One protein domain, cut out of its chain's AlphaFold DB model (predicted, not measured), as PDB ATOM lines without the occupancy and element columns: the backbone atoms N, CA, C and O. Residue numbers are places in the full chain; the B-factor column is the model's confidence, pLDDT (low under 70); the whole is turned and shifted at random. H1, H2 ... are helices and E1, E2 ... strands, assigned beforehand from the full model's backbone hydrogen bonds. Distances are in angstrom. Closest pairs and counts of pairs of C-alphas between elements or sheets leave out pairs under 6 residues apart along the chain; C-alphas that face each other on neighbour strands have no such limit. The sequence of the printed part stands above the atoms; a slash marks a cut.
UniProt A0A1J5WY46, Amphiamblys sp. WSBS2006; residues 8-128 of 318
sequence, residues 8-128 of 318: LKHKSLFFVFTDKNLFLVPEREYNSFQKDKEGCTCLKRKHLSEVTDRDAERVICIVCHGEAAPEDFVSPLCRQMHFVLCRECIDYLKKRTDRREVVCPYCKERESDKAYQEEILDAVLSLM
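What this domain is: This is residues 8 to 128 of the 318 residues of a protein of Amphiamblys sp. WSBS2006 (UniProt A0A1J5WY46). A short, twisted antiparallel sheet of four strands, E4 - E5 - E6 - E7, makes the core, with the long helix H4 along one face and H3 standing up from the other. A separate antiparallel sheet, E1 - E2 - E3, makes a small lobe at one end of the domain, with H1 on it and H4 reaching it too, while residues 95 to 100 stick out. The printed part has 121 residues with four named helices and seven named strands, in the order E1 E2 E3 H1 E4 E5 H2 E6 E7 H3 H4. The class is mixed, helices and strands, with under half of the residues in named elements; the whole is compact, with a radius of gyration of the C-alphas of 14.2 A and spans of 40 by 36 by 24 A.

How they stand to each other: The larger sheet runs E4, residues 33 to 35, E5, residues 41 to 44, E6, residues 73 to 76, and E7, residues 84 to 86. E4 and E5 form a hairpin, with N 34 and O 42 within hydrogen-bond range at 2.8 A; E5 and E6 have N 43 and O 74 at 2.9 A; the hairpin E6 and E7 has N 85 and O 75 at 2.8 A. H4, residues 114 to 127, is over E5 at a height over the sheet of 9.1 A, and its closest C-alphas to E5 are those of Leu 121 and Thr 41, 7.2 A apart. It runs along the strands, at 3 degrees to E5 on the local plane, which only just can be fitted, to 6 C-alphas. H3, residues 87 to 95, is on the opposite face, over E7, at a height of 8.6 A, and stands up from the sheet at 63 degrees; this gives three layers, helices on both faces of a sheet. H2, residues 45 to 48, only grazes this sheet and touches residues 124 to 127 of H4 alone, with the C-alphas of His 47 and Leu 127 closest at 6.8 A. E1, residues 8 to 10, E2, residues 13 to 17, and E3, residues 22 to 26, form a meander, each strand the antiparallel neighbour of the one before, with N 10 and O 13 at 2.8 A and N 16 and O 23 at 2.8 A. H4 is on this sheet too; the closest C-alphas of E3 and H4 are those of Phe 23 and Leu 125, 7.7 A apart. H1, residues 27 to 30, is on it at a height of 8.3 A, only just over E2, with 3 C-alphas. Every O i to N i+4 pair is within hydrogen-bond range in H4, and 4 of 5 are in H3; H1 and H2 are too short for such a pair.

Where its parts are: E1 begins at C-alpha 8, (30.737, 47.154, -27.062). E2 and E3 measure 13.0 A and 13.3 A, and H3 12.8 A. H4 is 20.3 A long, from C-alpha 114 at (45.028, 39.670, -19.788) to C-alpha 127 at (37.988, 29.808, -36.051).

The domain as a whole: The C-alphas of Lys 11 and Asp 98 are the two farthest apart, 41.7 A. The printed part has no cut. The links H2 to E6 and H3 to H4 are long, with 24 and 18 residues. Mean pLDDT of the printed part is 77.1; residues 34 to 40, 49 to 58, 99 and 108 to 114 are under 70.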
ATOM      1  N   LEU A   8      31.725  46.077 -27.123       89.31
ATOM      2  CA  LEU A   8      30.737  47.154 -27.062       89.31
ATOM      3  C   LEU A   8      29.439  46.680 -27.715       89.31
ATOM      4  O   LEU A   8      29.459  46.251 -28.868       89.31
ATOM      5  N   LYS A   9      28.323  46.771 -26.987       90.25
ATOM      6  CA  LYS A   9      27.002  46.409 -27.509       90.25
ATOM      7  C   LYS A   9      26.480  47.495 -28.451       90.25
ATOM      8  O   LYS A   9      26.588  48.690 -28.173       90.25
ATOM      9  N   HIS A  10      25.900  47.061 -29.560       92.31
ATOM     10  CA  HIS A  10      25.152  47.881 -30.491       92.31
ATOM     11  C   HIS A  10      23.877  47.168 -30.909       92.31
ATOM     12  O   HIS A  10      23.890  46.387 -31.855       92.31
ATOM     13  N   LYS A  11      22.775  47.446 -30.201       91.19
ATOM     14  CA  LYS A  11      21.495  46.755 -30.422       91.19
ATOM     15  C   LYS A  11      21.709  45.234 -30.326       91.19
ATOM     16  O   LYS A  11      22.166  44.767 -29.289       91.19
ATOM     17  N   SER A  12      21.441  44.493 -31.398       90.44
ATOM     18  CA  SER A  12      21.619  43.041 -31.523       90.44
ATOM     19  C   SER A  12      23.004  42.626 -32.043       90.44
ATOM     20  O   SER A  12      23.177  41.510 -32.533       90.44
ATOM     21  N   LEU A  13      24.008  43.504 -31.964       92.00
ATOM     22  CA  LEU A  13      25.390  43.245 -32.365       92.00
ATOM     23  C   LEU A  13      26.377  43.594 -31.249       92.00
ATOM     24  O   LEU A  13      26.114  44.444 -30.400       92.00
ATOM     25  N   PHE A  14      27.563  42.999 -31.316       92.06
ATOM     26  CA  PHE A  14      28.696  43.333 -30.465       92.06
ATOM     27  C   PHE A  14      29.932  43.647 -31.307       92.06
ATOM     28  O   PHE A  14      30.312  42.881 -32.189       92.06
ATOM     29  N   PHE A  15      30.588  44.763 -31.002       92.19
ATOM     30  CA  PHE A  15      31.949  45.044 -31.448       92.19
ATOM     31  C   PHE A  15      32.911  44.409 -30.453       92.19
ATOM     32  O   PHE A  15      33.021  44.905 -29.337       92.19
ATOM     33  N   VAL A  16      33.580  43.324 -30.831       89.62
ATOM     34  CA  VAL A  16      34.508  42.578 -29.976       89.62
ATOM     35  C   VAL A  16      35.944  42.923 -30.349       89.62
ATOM     36  O   VAL A  16      36.351  42.819 -31.503       89.62
ATOM     37  N   PHE A  17      36.707  43.351 -29.357       86.25
ATOM     38  CA  PHE A  17      38.071  43.835 -29.475       86.25
ATOM     39  C   PHE A  17      39.010  42.785 -28.880       86.25
ATOM     40  O   PHE A  17      38.920  42.488 -27.691       86.25
ATOM     41  N   THR A  18      39.887  42.232 -29.716       82.00
ATOM     42  CA  THR A  18      40.906  41.231 -29.342       82.00
ATOM     43  C   THR A  18      42.298  41.863 -29.320       82.00
ATOM     44  O   THR A  18      42.385  43.077 -29.455       82.00
ATOM     45  N   ASP A  19      43.392  41.113 -29.189       74.50
ATOM     46  CA  ASP A  19      44.741  41.708 -29.266       74.50
ATOM     47  C   ASP A  19      44.989  42.381 -30.639       74.50
ATOM     48  O   ASP A  19      45.384  43.544 -30.742       74.50
ATOM     49  N   LYS A  20      44.656  41.682 -31.735       74.81
ATOM     50  CA  LYS A  20      45.049  42.099 -33.096       74.81
ATOM     51  C   LYS A  20      43.912  42.642 -33.946       74.81
ATOM     52  O   LYS A  20      44.174  43.423 -34.865       74.81
ATOM     53  N   ASN A  21      42.681  42.214 -33.682       83.00
ATOM     54  CA  ASN A  21      41.563  42.397 -34.597       83.00
ATOM     55  C   ASN A  21      40.349  43.032 -33.909       83.00
ATOM     56  O   ASN A  21      40.284  43.242 -32.693       83.00
ATOM     57  N   LEU A  22      39.378  43.392 -34.739       90.00
ATOM     58  CA  LEU A  22      38.057  43.828 -34.323       90.00
ATOM     59  C   LEU A  22      37.029  42.957 -35.035       90.00
ATOM     60  O   LEU A  22      37.086  42.811 -36.249       90.00
ATOM     61  N   PHE A  23      36.072  42.409 -34.299       91.69
ATOM     62  CA  PHE A  23      34.996  41.601 -34.856       91.69
ATOM     63  C   PHE A  23      33.648  42.277 -34.632       91.69
ATOM     64  O   PHE A  23      33.379  42.794 -33.551       91.69
ATOM     65  N   LEU A  24      32.783  42.257 -35.643       92.94
ATOM     66  CA  LEU A  24      31.355  42.521 -35.481       92.94
ATOM     67  C   LEU A  24      30.665  41.171 -35.365       92.94
ATOM     68  O   LEU A  24      30.666  40.404 -36.325       92.94
ATOM     69  N   VAL A  25      30.098  40.884 -34.201       90.62
ATOM     70  CA  VAL A  25      29.517  39.581 -33.882       90.62
ATOM     71  C   VAL A  25      28.015  39.755 -33.631       90.62
ATOM     72  O   VAL A  25      27.643  40.586 -32.795       90.62
ATOM     73  N   PRO A  26      27.137  39.011 -34.329       91.31
ATOM     74  CA  PRO A  26      25.714  38.959 -33.999       91.31
ATOM     75  C   PRO A  26      25.486  38.563 -32.540       91.31
ATOM     76  O   PRO A  26      26.164  37.668 -32.048       91.31
ATOM     77  N   GLU A  27      24.498  39.137 -31.853       89.25
ATOM     78  CA  GLU A  27      24.193  38.814 -30.446       89.25
ATOM     79  C   GLU A  27      23.969  37.311 -30.233       89.25
ATOM     80  O   GLU A  27      24.460  36.752 -29.261       89.25
ATOM     81  N   ARG A  28      23.341  36.612 -31.187       85.31
ATOM     82  CA  ARG A  28      23.187  35.145 -31.146       85.31
ATOM     83  C   ARG A  28      24.520  34.381 -31.089       85.31
ATOM     84  O   ARG A  28      24.619  33.371 -30.399       85.31
ATOM     85  N   GLU A  29      25.531  34.855 -31.815       83.75
ATOM     86  CA  GLU A  29      26.872  34.265 -31.833       83.75
ATOM     87  C   GLU A  29      27.658  34.729 -30.609       83.75
ATOM     88  O   GLU A  29      28.303  33.920 -29.956       83.75
ATOM     89  N   TYR A  30      27.517  36.000 -30.226       82.56
ATOM     90  CA  TYR A  30      28.153  36.554 -29.038       82.56
ATOM     91  C   TYR A  30      27.666  35.880 -27.746       82.56
ATOM     92  O   TYR A  30      28.463  35.620 -26.856       82.56
ATOM     93  N   ASN A  31      26.389  35.499 -27.665       80.31
ATOM     94  CA  ASN A  31      25.824  34.737 -26.545       80.31
ATOM     95  C   ASN A  31      26.356  33.297 -26.465       80.31
ATOM     96  O   ASN A  31      26.146  32.615 -25.462       80.31
ATOM     97  N   SER A  32      27.040  32.820 -27.510       76.81
ATOM     98  CA  SER A  32      27.805  31.570 -27.446       76.81
ATOM     99  C   SER A  32      29.145  31.752 -26.730       76.81
ATOM    100  O   SER A  32      29.848  30.765 -26.538       76.81
ATOM    101  N   PHE A  33      29.467  32.977 -26.298       76.00
ATOM    102  CA  PHE A  33      30.567  33.305 -25.405       76.00
ATOM    103  C   PHE A  33      30.038  33.681 -24.023       76.00
ATOM    104  O   PHE A  33      29.057  34.412 -23.884       76.00
ATOM    105  N   GLN A  34      30.737  33.238 -22.986       65.62
ATOM    106  CA  GLN A  34      30.490  33.651 -21.614       65.62
ATOM    107  C   GLN A  34      31.820  34.058 -20.985       65.62
ATOM    108  O   GLN A  34      32.734  33.245 -20.881       65.62
ATOM    109  N   LYS A  35      31.931  35.319 -20.559       63.88
ATOM    110  CA  LYS A  35      33.001  35.739 -19.652       63.88
ATOM    111  C   LYS A  35      32.500  35.610 -18.228       63.88
ATOM    112  O   LYS A  35      31.453  36.167 -17.896       63.88
ATOM    113  N   ASP A  36      33.220  34.863 -17.408       58.06
ATOM    114  CA  ASP A  36      32.953  34.847 -15.978       58.06
ATOM    115  C   ASP A  36      33.573  36.070 -15.278       58.06
ATOM    116  O   ASP A  36      34.296  36.869 -15.878       58.06
ATOM    117  N   LYS A  37      33.243  36.246 -13.995       49.03
ATOM    118  CA  LYS A  37      33.713  37.378 -13.180       49.03
ATOM    119  C   LYS A  37      35.228  37.359 -12.929       49.03
ATOM    120  O   LYS A  37      35.759  38.373 -12.491       49.03
ATOM    121  N   GLU A  38      35.904  36.242 -13.201       54.47
ATOM    122  CA  GLU A  38      37.346  36.053 -12.997       54.47
ATOM    123  C   GLU A  38      38.150  36.118 -14.309       54.47
ATOM    124  O   GLU A  38      39.375  36.085 -14.272       54.47
ATOM    125  N   GLY A  39      37.485  36.299 -15.456       58.50
ATOM    126  CA  GLY A  39      38.118  36.593 -16.741       58.50
ATOM    127  C   GLY A  39      38.295  35.401 -17.683       58.50
ATOM    128  O   GLY A  39      38.805  35.608 -18.786       58.50
ATOM    129  N   CYS A  40      37.840  34.195 -17.322       63.09
ATOM    130  CA  CYS A  40      37.885  33.049 -18.232       63.09
ATOM    131  C   CYS A  40      36.872  33.243 -19.365       63.09
ATOM    132  O   CYS A  40      35.681  33.492 -19.139       63.09
ATOM    133  N   THR A  41      37.350  33.131 -20.603       70.69
ATOM    134  CA  THR A  41      36.507  33.222 -21.797       70.69
ATOM    135  C   THR A  41      36.024  31.825 -22.171       70.69
ATOM    136  O   THR A  41      36.740  31.057 -22.805       70.69
ATOM    137  N   CYS A  42      34.789  31.504 -21.796       75.94
ATOM    138  CA  CYS A  42      34.135  30.271 -22.211       75.94
ATOM    139  C   CYS A  42      33.430  30.464 -23.555       75.94
ATOM    140  O   CYS A  42      32.850  31.522 -23.814       75.94
ATOM    141  N   LEU A  43      33.406  29.418 -24.374       80.75
ATOM    142  CA  LEU A  43      32.624  29.360 -25.602       80.75
ATOM    143  C   LEU A  43      31.974  27.992 -25.796       80.75
ATOM    144  O   LEU A  43      32.434  26.998 -25.240       80.75
ATOM    145  N   LYS A  44      30.928  27.931 -26.621       80.75
ATOM    146  CA  LYS A  44      30.338  26.652 -27.032       80.75
ATOM    147  C   LYS A  44      31.330  25.817 -27.843       80.75
ATOM    148  O   LYS A  44      31.871  26.311 -28.835       80.75
ATOM    149  N   ARG A  45      31.508  24.540 -27.478       79.25
ATOM    150  CA  ARG A  45      32.468  23.621 -28.120       79.25
ATOM    151  C   ARG A  45      32.332  23.570 -29.638       79.25
ATOM    152  O   ARG A  45      33.346  23.436 -30.310       79.25
ATOM    153  N   LYS A  46      31.124  23.655 -30.198       78.56
ATOM    154  CA  LYS A  46      30.899  23.544 -31.653       78.56
ATOM    155  C   LYS A  46      31.777  24.464 -32.508       78.56
ATOM    156  O   LYS A  46      32.037  24.138 -33.655       78.56
ATOM    157  N   HIS A  47      32.271  25.571 -31.952       75.00
ATOM    158  CA  HIS A  47      33.188  26.488 -32.638       75.00
ATOM    159  C   HIS A  47      34.655  26.016 -32.673       75.00
ATOM    160  O   HIS A  47      35.483  26.657 -33.307       75.00
ATOM    161  N   LEU A  48      34.980  24.909 -31.999       71.94
ATOM    162  CA  LEU A  48      36.314  24.303 -31.918       71.94
ATOM    163  C   LEU A  48      36.464  23.080 -32.838       71.94
ATOM    164  O   LEU A  48      37.569  22.600 -33.047       71.94
ATOM    165  N   SER A  49      35.359  22.536 -33.359       59.34
ATOM    166  CA  SER A  49      35.336  21.238 -34.055       59.34
ATOM    167  C   SER A  49      35.649  21.304 -35.560       59.34
ATOM    168  O   SER A  49      35.660  20.266 -36.208       59.34
ATOM    169  N   GLU A  50      35.916  22.491 -36.118       53.88
ATOM    170  CA  GLU A  50      36.197  22.696 -37.555       53.88
ATOM    171  C   GLU A  50      37.694  22.871 -37.886       53.88
ATOM    172  O   GLU A  50      38.034  23.176 -39.028       53.88
ATOM    173  N   VAL A  51      38.612  22.662 -36.931       51.16
ATOM    174  CA  VAL A  51      40.057  22.667 -37.224       51.16
ATOM    175  C   VAL A  51      40.409  21.390 -37.992       51.16
ATOM    176  O   VAL A  51      40.663  20.330 -37.428       51.16
ATOM    177  N   THR A  52      40.352  21.488 -39.316       47.25
ATOM    178  CA  THR A  52      40.739  20.455 -40.276       47.25
ATOM    179  C   THR A  52      42.244  20.194 -40.209       47.25
ATOM    180  O   THR A  52      43.012  21.048 -40.647       47.25
ATOM    181  N   ASP A  53      42.665  19.048 -39.672       43.69
ATOM    182  CA  ASP A  53      43.363  17.970 -40.400       43.69
ATOM    183  C   ASP A  53      43.824  16.878 -39.404       43.69
ATOM    184  O   ASP A  53      44.487  17.182 -38.415       43.69
ATOM    185  N   ARG A  54      43.497  15.616 -39.724       41.41
ATOM    186  CA  ARG A  54      43.713  14.354 -38.971       41.41
ATOM    187  C   ARG A  54      42.925  14.205 -37.664       41.41
ATOM    188  O   ARG A  54      43.045  15.019 -36.765       41.41
ATOM    189  N   ASP A  55      42.126  13.133 -37.602       41.22
ATOM    190  CA  ASP A  55      41.447  12.601 -36.412       41.22
ATOM    191  C   ASP A  55      40.902  13.674 -35.473       41.22
ATOM    192  O   ASP A  55      41.584  13.992 -34.513       41.22
ATOM    193  N   ALA A  56      39.700  14.212 -35.741       48.53
ATOM    194  CA  ALA A  56      39.025  15.225 -34.920       48.53
ATOM    195  C   ALA A  56      39.316  15.025 -33.423       48.53
ATOM    196  O   ALA A  56      38.639  14.232 -32.757       48.53
ATOM    197  N   GLU A  57      40.368  15.686 -32.923       54.19
ATOM    198  CA  GLU A  57      40.863  15.461 -31.576       54.19
ATOM    199  C   GLU A  57      39.710  15.865 -30.676       54.19
ATOM    200  O   GLU A  57      39.241  17.008 -30.694       54.19
ATOM    201  N   ARG A  58      39.151  14.875 -29.977       66.44
ATOM    202  CA  ARG A  58      38.045  15.090 -29.052       66.44
ATOM    203  C   ARG A  58      38.467  16.237 -28.151       66.44
ATOM    204  O   ARG A  58      39.478  16.137 -27.463       66.44
ATOM    205  N   VAL A  59      37.714  17.334 -28.175       74.25
ATOM    206  CA  VAL A  59      37.989  18.472 -27.301       74.25
ATOM    207  C   VAL A  59      37.706  18.010 -25.873       74.25
ATOM    208  O   VAL A  59      36.552  17.950 -25.437       74.25
ATOM    209  N   ILE A  60      38.769  17.611 -25.176       83.56
ATOM    210  CA  ILE A  60      38.707  17.017 -23.843       83.56
ATOM    211  C   ILE A  60      39.065  18.033 -22.770       83.56
ATOM    212  O   ILE A  60      39.972  18.861 -22.917       83.56
ATOM    213  N   CYS A  61      38.360  17.938 -21.647       88.06
ATOM    214  CA  CYS A  61      38.746  18.679 -20.465       88.06
ATOM    215  C   CYS A  61      40.022  18.084 -19.860       88.06
ATOM    216  O   CYS A  61      40.051  16.896 -19.550       88.06
ATOM    217  N   ILE A  62      41.050  18.898 -19.608       88.62
ATOM    218  CA  ILE A  62      42.313  18.401 -19.030       88.62
ATOM    219  C   ILE A  62      42.163  17.848 -17.601       88.62
ATOM    220  O   ILE A  62      43.014  17.097 -17.143       88.62
ATOM    221  N   VAL A  63      41.105  18.241 -16.883       87.94
ATOM    222  CA  VAL A  63      40.905  17.879 -15.471       87.94
ATOM    223  C   VAL A  63      40.093  16.596 -15.331       87.94
ATOM    224  O   VAL A  63      40.528  15.672 -14.652       87.94
ATOM    225  N   CYS A  64      38.905  16.533 -15.940       90.88
ATOM    226  CA  CYS A  64      38.040  15.357 -15.826       90.88
ATOM    227  C   CYS A  64      38.223  14.351 -16.968       90.88
ATOM    228  O   CYS A  64      37.616  13.286 -16.922       90.88
ATOM    229  N   HIS A  65      39.001  14.692 -18.004       87.19
ATOM    230  CA  HIS A  65      39.135  13.927 -19.252       87.19
ATOM    231  C   HIS A  65      37.802  13.651 -19.970       87.19
ATOM    232  O   HIS A  65      37.746  12.862 -20.912       87.19
ATOM    233  N   GLY A  66      36.732  14.329 -19.547       85.25
ATOM    234  CA  GLY A  66      35.419  14.258 -20.159       85.25
ATOM    235  C   GLY A  66      35.407  14.967 -21.506       85.25
ATOM    236  O   GLY A  66      36.018  16.028 -21.683       85.25
ATOM    237  N   GLU A  67      34.687  14.370 -22.447       83.38
ATOM    238  CA  GLU A  67      34.403  14.985 -23.730       83.38
ATOM    239  C   GLU A  67      33.214  15.943 -23.589       83.38
ATOM    240  O   GLU A  67      32.142  15.546 -23.139       83.38
ATOM    241  N   ALA A  68      33.399  17.207 -23.970       79.69
ATOM    242  CA  ALA A  68      32.316  18.188 -23.954       79.69
ATOM    243  C   ALA A  68      31.368  17.966 -25.145       79.69
ATOM    244  O   ALA A  68      31.832  17.709 -26.256       79.69
ATOM    245  N   ALA A  69      30.058  18.103 -24.959       81.38
ATOM    246  CA  ALA A  69      29.097  18.110 -26.059       81.38
ATOM    247  C   ALA A  69      29.219  19.411 -26.887       81.38
ATOM    248  O   ALA A  69      29.712  20.420 -26.383       81.38
ATOM    249  N   PRO A  70      28.754  19.454 -28.151       79.88
ATOM    250  CA  PRO A  70      28.867  20.648 -29.002       79.88
ATOM    251  C   PRO A  70      28.266  21.935 -28.408       79.88
ATOM    252  O   PRO A  70      28.743  23.035 -28.699       79.88
ATOM    253  N   GLU A  71      27.228  21.812 -27.581       82.81
ATOM    254  CA  GLU A  71      26.555  22.948 -26.938       82.81
ATOM    255  C   GLU A  71      27.132  23.304 -25.558       82.81
ATOM    256  O   GLU A  71      26.749  24.335 -24.996       82.81
ATOM    257  N   ASP A  72      28.076  22.512 -25.038       84.62
ATOM    258  CA  ASP A  72      28.713  22.769 -23.750       84.62
ATOM    259  C   ASP A  72      29.699  23.931 -23.839       84.62
ATOM    260  O   ASP A  72      30.419  24.107 -24.828       84.62
ATOM    261  N   PHE A  73      29.754  24.715 -22.764       83.94
ATOM    262  CA  PHE A  73      30.729  25.784 -22.611       83.94
ATOM    263  C   PHE A  73      32.069  25.236 -22.125       83.94
ATOM    264  O   PHE A  73      32.154  24.577 -21.083       83.94
ATOM    265  N   VAL A  74      33.121  25.575 -22.862       85.62
ATOM    266  CA  VAL A  74      34.501  25.206 -22.568       85.62
ATOM    267  C   VAL A  74      35.417  26.426 -22.667       85.62
ATOM    268  O   VAL A  74      35.166  27.331 -23.462       85.62
ATOM    269  N   SER A  75      36.476  26.457 -21.860       86.19
ATOM    270  CA  SER A  75      37.512  27.499 -21.889       86.19
ATOM    271  C   SER A  75      38.815  26.920 -22.445       86.19
ATOM    272  O   SER A  75      39.355  25.997 -21.833       86.19
ATOM    273  N   PRO A  76      39.338  27.404 -23.585       84.25
ATOM    274  CA  PRO A  76      40.621  26.954 -24.117       84.25
ATOM    275  C   PRO A  76      41.793  27.327 -23.211       84.25
ATOM    276  O   PRO A  76      41.849  28.442 -22.701       84.25
ATOM    277  N   LEU A  77      42.759  26.414 -23.071       82.12
ATOM    278  CA  LEU A  77      43.989  26.657 -22.305       82.12
ATOM    279  C   LEU A  77      45.111  27.290 -23.134       82.12
ATOM    280  O   LEU A  77      46.073  27.811 -22.574       82.12
ATOM    281  N   CYS A  78      45.028  27.209 -24.465       80.56
ATOM    282  CA  CYS A  78      46.009  27.794 -25.378       80.56
ATOM    283  C   CYS A  78      45.416  28.143 -26.739       80.56
ATOM    284  O   CYS A  78      44.327  27.690 -27.093       80.56
ATOM    285  N   ARG A  79      46.167  28.927 -27.522       78.06
ATOM    286  CA  ARG A  79      45.766  29.400 -28.860       78.06
ATOM    287  C   ARG A  79      45.519  28.262 -29.854       78.06
ATOM    288  O   ARG A  79      44.672  28.400 -30.726       78.06
ATOM    289  N   GLN A  80      46.260  27.162 -29.702       76.44
ATOM    290  CA  GLN A  80      46.116  25.938 -30.504       76.44
ATOM    291  C   GLN A  80      45.042  24.995 -29.958       76.44
ATOM    292  O   GLN A  80      44.756  23.972 -30.561       76.44
ATOM    293  N   MET A  81      44.455  25.327 -28.804       78.88
ATOM    294  CA  MET A  81      43.317  24.614 -28.229       78.88
ATOM    295  C   MET A  81      43.573  23.130 -27.936       78.88
ATOM    296  O   MET A  81      42.621  22.366 -27.849       78.88
ATOM    297  N   HIS A  82      44.832  22.738 -27.681       80.12
ATOM    298  CA  HIS A  82      45.205  21.356 -27.338       80.12
ATOM    299  C   HIS A  82      44.363  20.764 -26.195       80.12
ATOM    300  O   HIS A  82      44.120  19.565 -26.141       80.12
ATOM    301  N   PHE A  83      43.952  21.612 -25.248       83.44
ATOM    302  CA  PHE A  83      43.093  21.239 -24.134       83.44
ATOM    303  C   PHE A  83      42.154  22.381 -23.762       83.44
ATOM    304  O   PHE A  83      42.466  23.563 -23.963       83.44
ATOM    305  N   VAL A  84      41.035  22.011 -23.138       86.62
ATOM    306  CA  VAL A  84      40.066  22.951 -22.572       86.62
ATOM    307  C   VAL A  84      39.786  22.656 -21.095       86.62
ATOM    308  O   VAL A  84      40.134  21.602 -20.559       86.62
ATOM    309  N   LEU A  85      39.095  23.577 -20.432       87.94
ATOM    310  CA  LEU A  85      38.409  23.354 -19.165       87.94
ATOM    311  C   LEU A  85      36.898  23.347 -19.405       87.94
ATOM    312  O   LEU A  85      36.367  24.281 -20.002       87.94
ATOM    313  N   CYS A  86      36.197  22.306 -18.944       88.19
ATOM    314  CA  CYS A  86      34.737  22.334 -18.914       88.19
ATOM    315  C   CYS A  86      34.252  23.221 -17.763       88.19
ATOM    316  O   CYS A  86      34.958  23.413 -16.768       88.19
ATOM    317  N   ARG A  87      33.024  23.731 -17.875       84.56
ATOM    318  CA  ARG A  87      32.434  24.629 -16.876       84.56
ATOM    319  C   ARG A  87      32.464  24.074 -15.449       84.56
ATOM    320  O   ARG A  87      32.822  24.798 -14.527       84.56
ATOM    321  N   GLU A  88      32.155  22.792 -15.272       86.62
ATOM    322  CA  GLU A  88      32.190  22.144 -13.955       86.62
ATOM    323  C   GLU A  88      33.599  22.144 -13.352       86.62
ATOM    324  O   GLU A  88      33.776  22.436 -12.170       86.62
ATOM    325  N   CYS A  89      34.618  21.875 -14.174       88.50
ATOM    326  CA  CYS A  89      36.007  21.905 -13.734       88.50
ATOM    327  C   CYS A  89      36.484  23.332 -13.453       88.50
ATOM    328  O   CYS A  89      37.221  23.525 -12.490       88.50
ATOM    329  N   ILE A  90      36.033  24.332 -14.218       83.81
ATOM    330  CA  ILE A  90      36.290  25.753 -13.927       83.81
ATOM    331  C   ILE A  90      35.736  26.109 -12.542       83.81
ATOM    332  O   ILE A  90      36.464  26.621 -11.691       83.81
ATOM    333  N   ASP A  91      34.468  25.785 -12.277       83.81
ATOM    334  CA  ASP A  91      33.818  26.079 -10.995       83.81
ATOM    335  C   ASP A  91      34.458  25.321  -9.825       83.81
ATOM    336  O   ASP A  91      34.535  25.829  -8.704       83.81
ATOM    337  N   TYR A  92      34.943  24.107 -10.075       85.44
ATOM    338  CA  TYR A  92      35.679  23.323  -9.095       85.44
ATOM    339  C   TYR A  92      37.066  23.907  -8.796       85.44
ATOM    340  O   TYR A  92      37.419  24.044  -7.624       85.44
ATOM    341  N   LEU A  93      37.833  24.303  -9.820       83.06
ATOM    342  CA  LEU A  93      39.155  24.918  -9.660       83.06
ATOM    343  C   LEU A  93      39.081  26.213  -8.844       83.06
ATOM    344  O   LEU A  93      39.918  26.429  -7.975       83.06
ATOM    345  N   LYS A  94      38.027  27.013  -9.030       79.00
ATOM    346  CA  LYS A  94      37.794  28.246  -8.256       79.00
ATOM    347  C   LYS A  94      37.602  28.022  -6.761       79.00
ATOM    348  O   LYS A  94      37.941  28.883  -5.958       79.00
ATOM    349  N   LYS A  95      37.031  26.880  -6.378       82.56
ATOM    350  CA  LYS A  95      36.737  26.552  -4.975       82.56
ATOM    351  C   LYS A  95      37.933  25.942  -4.243       82.56
ATOM    352  O   LYS A  95      37.856  25.748  -3.030       82.56
ATOM    353  N   ARG A  96      39.018  25.601  -4.947       80.31
ATOM    354  CA  ARG A  96      40.202  24.988  -4.335       80.31
ATOM    355  C   ARG A  96      41.002  26.017  -3.534       80.31
ATOM    356  O   ARG A  96      41.149  27.170  -3.923       80.31
ATOM    357  N   THR A  97      41.554  25.565  -2.412       74.44
ATOM    358  CA  THR A  97      42.499  26.339  -1.592       74.44
ATOM    359  C   THR A  97      43.887  26.417  -2.230       74.44
ATOM    360  O   THR A  97      44.595  27.401  -2.031       74.44
ATOM    361  N   ASP A  98      44.262  25.406  -3.023       75.50
ATOM    362  CA  ASP A  98      45.474  25.403  -3.843       75.50
ATOM    363  C   ASP A  98      45.240  26.189  -5.144       75.50
ATOM    364  O   ASP A  98      44.362  25.843  -5.935       75.50
ATOM    365  N   ARG A  99      46.034  27.245  -5.358       69.31
ATOM    366  CA  ARG A  99      45.932  28.171  -6.502       69.31
ATOM    367  C   ARG A  99      46.869  27.817  -7.661       69.31
ATOM    368  O   ARG A  99      47.216  28.693  -8.450       69.31
ATOM    369  N   ARG A 100      47.334  26.569  -7.757       74.25
ATOM    370  CA  ARG A 100      48.116  26.126  -8.923       74.25
ATOM    371  C   ARG A 100      47.297  26.295 -10.205       74.25
ATOM    372  O   ARG A 100      46.238  25.687 -10.346       74.25
ATOM    373  N   GLU A 101      47.815  27.110 -11.120       73.81
ATOM    374  CA  GLU A 101      47.229  27.331 -12.445       73.81
ATOM    375  C   GLU A 101      47.264  26.048 -13.280       73.81
ATOM    376  O   GLU A 101      48.215  25.259 -13.205       73.81
ATOM    377  N   VAL A 102      46.226  25.845 -14.092       80.25
ATOM    378  CA  VAL A 102      46.148  24.705 -15.000       80.25
ATOM    379  C   VAL A 102      46.686  25.148 -16.352       80.25
ATOM    380  O   VAL A 102      46.051  25.889 -17.085       80.25
ATOM    381  N   VAL A 103      47.878  24.675 -16.700       82.19
ATOM    382  CA  VAL A 103      48.535  25.063 -17.954       82.19
ATOM    383  C   VAL A 103      48.366  23.998 -19.027       82.19
ATOM    384  O   VAL A 103      48.324  22.800 -18.743       82.19
ATOM    385  N   CYS A 104      48.343  24.429 -20.287       81.94
ATOM    386  CA  CYS A 104      48.481  23.511 -21.411       81.94
ATOM    387  C   CYS A 104      49.860  22.811 -21.342       81.94
ATOM    388  O   CYS A 104      50.879  23.503 -21.404       81.94
ATOM    389  N   PRO A 105      49.942  21.466 -21.275       83.50
ATOM    390  CA  PRO A 105      51.213  20.742 -21.168       83.50
ATOM    391  C   PRO A 105      52.146  20.935 -22.369       83.50
ATOM    392  O   PRO A 105      53.367  20.901 -22.213       83.50
ATOM    393  N   TYR A 106      51.568  21.151 -23.555       80.25
ATOM    394  CA  TYR A 106      52.302  21.317 -24.809       80.25
ATOM    395  C   TYR A 106      52.910  22.710 -24.947       80.25
ATOM    396  O   TYR A 106      54.074  22.848 -25.311       80.25
ATOM    397  N   CYS A 107      52.132  23.746 -24.635       78.19
ATOM    398  CA  CYS A 107      52.570  25.128 -24.806       78.19
ATOM    399  C   CYS A 107      53.294  25.666 -23.564       78.19
ATOM    400  O   CYS A 107      54.114  26.570 -23.683       78.19
ATOM    401  N   LYS A 108      52.995  25.122 -22.371       68.44
ATOM    402  CA  LYS A 108      53.449  25.633 -21.062       68.44
ATOM    403  C   LYS A 108      53.209  27.143 -20.891       68.44
ATOM    404  O   LYS A 108      53.921  27.816 -20.147       68.44
ATOM    405  N   GLU A 109      52.208  27.666 -21.595       63.78
ATOM    406  CA  GLU A 109      51.788  29.065 -21.561       63.78
ATOM    407  C   GLU A 109      51.032  29.321 -20.248       63.78
ATOM    408  O   GLU A 109      50.208  28.501 -19.839       63.78
ATOM    409  N   ARG A 110      51.359  30.418 -19.547       59.53
ATOM    410  CA  ARG A 110      50.696  30.796 -18.286       59.53
ATOM    411  C   ARG A 110      49.354  31.467 -18.568       59.53
ATOM    412  O   ARG A 110      49.237  32.244 -19.510       59.53
ATOM    413  N   GLU A 111      48.370  31.180 -17.723       58.34
ATOM    414  CA  GLU A 111      46.948  31.476 -17.944       58.34
ATOM    415  C   GLU A 111      46.558  32.933 -17.612       58.34
ATOM    416  O   GLU A 111      45.552  33.437 -18.117       58.34
ATOM    417  N   SER A 112      47.342  33.616 -16.769       57.00
ATOM    418  CA  SER A 112      46.876  34.784 -16.007       57.00
ATOM    419  C   SER A 112      47.151  36.168 -16.601       57.00
ATOM    420  O   SER A 112      46.711  37.159 -16.014       57.00
ATOM    421  N   ASP A 113      47.815  36.290 -17.757       65.00
ATOM    422  CA  ASP A 113      47.943  37.607 -18.396       65.00
ATOM    423  C   ASP A 113      46.694  37.936 -19.227       65.00
ATOM    424  O   ASP A 113      46.231  37.162 -20.069       65.00
ATOM    425  N   LYS A 114      46.151  39.134 -19.021       67.31
ATOM    426  CA  LYS A 114      45.028  39.670 -19.788       67.31
ATOM    427  C   LYS A 114      45.322  39.678 -21.293       67.31
ATOM    428  O   LYS A 114      44.417  39.401 -22.080       67.31
ATOM    429  N   ALA A 115      46.565  39.965 -21.684       70.19
ATOM    430  CA  ALA A 115      46.981  39.928 -23.086       70.19
ATOM    431  C   ALA A 115      46.779  38.529 -23.691       70.19
ATOM    432  O   ALA A 115      46.209  38.383 -24.770       70.19
ATOM    433  N   TYR A 116      47.135  37.490 -22.937       73.75
ATOM    434  CA  TYR A 116      46.983  36.103 -23.361       73.75
ATOM    435  C   TYR A 116      45.512  35.709 -23.559       73.75
ATOM    436  O   TYR A 116      45.160  35.075 -24.555       73.75
ATOM    437  N   GLN A 117      44.622  36.161 -22.672       71.75
ATOM    438  CA  GLN A 117      43.177  35.951 -22.827       71.75
ATOM    439  C   GLN A 117      42.608  36.669 -24.064       71.75
ATOM    440  O   GLN A 117      41.724  36.140 -24.745       71.75
ATOM    441  N   GLU A 118      43.112  37.862 -24.393       74.56
ATOM    442  CA  GLU A 118      42.734  38.575 -25.621       74.56
ATOM    443  C   GLU A 118      43.247  37.874 -26.890       74.56
ATOM    444  O   GLU A 118      42.570  37.916 -27.921       74.56
ATOM    445  N   GLU A 119      44.390  37.190 -26.818       78.56
ATOM    446  CA  GLU A 119      44.921  36.365 -27.906       78.56
ATOM    447  C   GLU A 119      44.140  35.059 -28.104       78.56
ATOM    448  O   GLU A 119      43.848  34.693 -29.243       78.56
ATOM    449  N   ILE A 120      43.748  34.374 -27.023       77.19
ATOM    450  CA  ILE A 120      42.866  33.197 -27.109       77.19
ATOM    451  C   ILE A 120      41.528  33.596 -27.731       77.19
ATOM    452  O   ILE A 120      41.042  32.918 -28.635       77.19
ATOM    453  N   LEU A 121      40.948  34.722 -27.304       78.44
ATOM    454  CA  LEU A 121      39.707  35.223 -27.889       78.44
ATOM    455  C   LEU A 121      39.867  35.545 -29.388       78.44
ATOM    456  O   LEU A 121      38.951  35.271 -30.161       78.44
ATOM    457  N   ASP A 122      41.019  36.080 -29.813       81.50
ATOM    458  CA  ASP A 122      41.333  36.293 -31.235       81.50
ATOM    459  C   ASP A 122      41.377  34.989 -32.033       81.50
ATOM    460  O   ASP A 122      40.818  34.923 -33.133       81.50
ATOM    461  N   ALA A 123      42.017  33.959 -31.472       80.81
ATOM    462  CA  ALA A 123      42.105  32.636 -32.077       80.81
ATOM    463  C   ALA A 123      40.708  32.018 -32.221       80.81
ATOM    464  O   ALA A 123      40.319  31.645 -33.323       80.81
ATOM    465  N   VAL A 124      39.912  32.024 -31.147       78.69
ATOM    466  CA  VAL A 124      38.539  31.500 -31.152       78.69
ATOM    467  C   VAL A 124      37.667  32.203 -32.190       78.69
ATOM    468  O   VAL A 124      37.033  31.547 -33.012       78.69
ATOM    469  N   LEU A 125      37.633  33.539 -32.183       81.12
ATOM    470  CA  LEU A 125      36.810  34.296 -33.131       81.12
ATOM    471  C   LEU A 125      37.265  34.104 -34.581       81.12
ATOM    472  O   LEU A 125      36.449  34.204 -35.493       81.12
ATOM    473  N   SER A 126      38.551  33.821 -34.797       81.94
ATOM    474  CA  SER A 126      39.087  33.510 -36.124       81.94
ATOM    475  C   SER A 126      38.776  32.081 -36.583       81.94
ATOM    476  O   SER A 126      38.837  31.832 -37.781       81.94
ATOM    477  N   LEU A 127      38.439  31.156 -35.683       75.56
ATOM    478  CA  LEU A 127      37.988  29.808 -36.051       75.56
ATOM    479  C   LEU A 127      36.496  29.749 -36.368       75.56
ATOM    480  O   LEU A 127      36.060  28.900 -37.136       75.56
ATOM    481  N   MET A 128      35.703  30.664 -35.808       76.94
ATOM    482  CA  MET A 128      34.290  30.759 -36.161       76.94
ATOM    483  C   MET A 128      34.112  31.111 -37.643       76.94
ATOM    484  O   MET A 128      34.907  31.890 -38.178       76.94
TER     485      MET A 128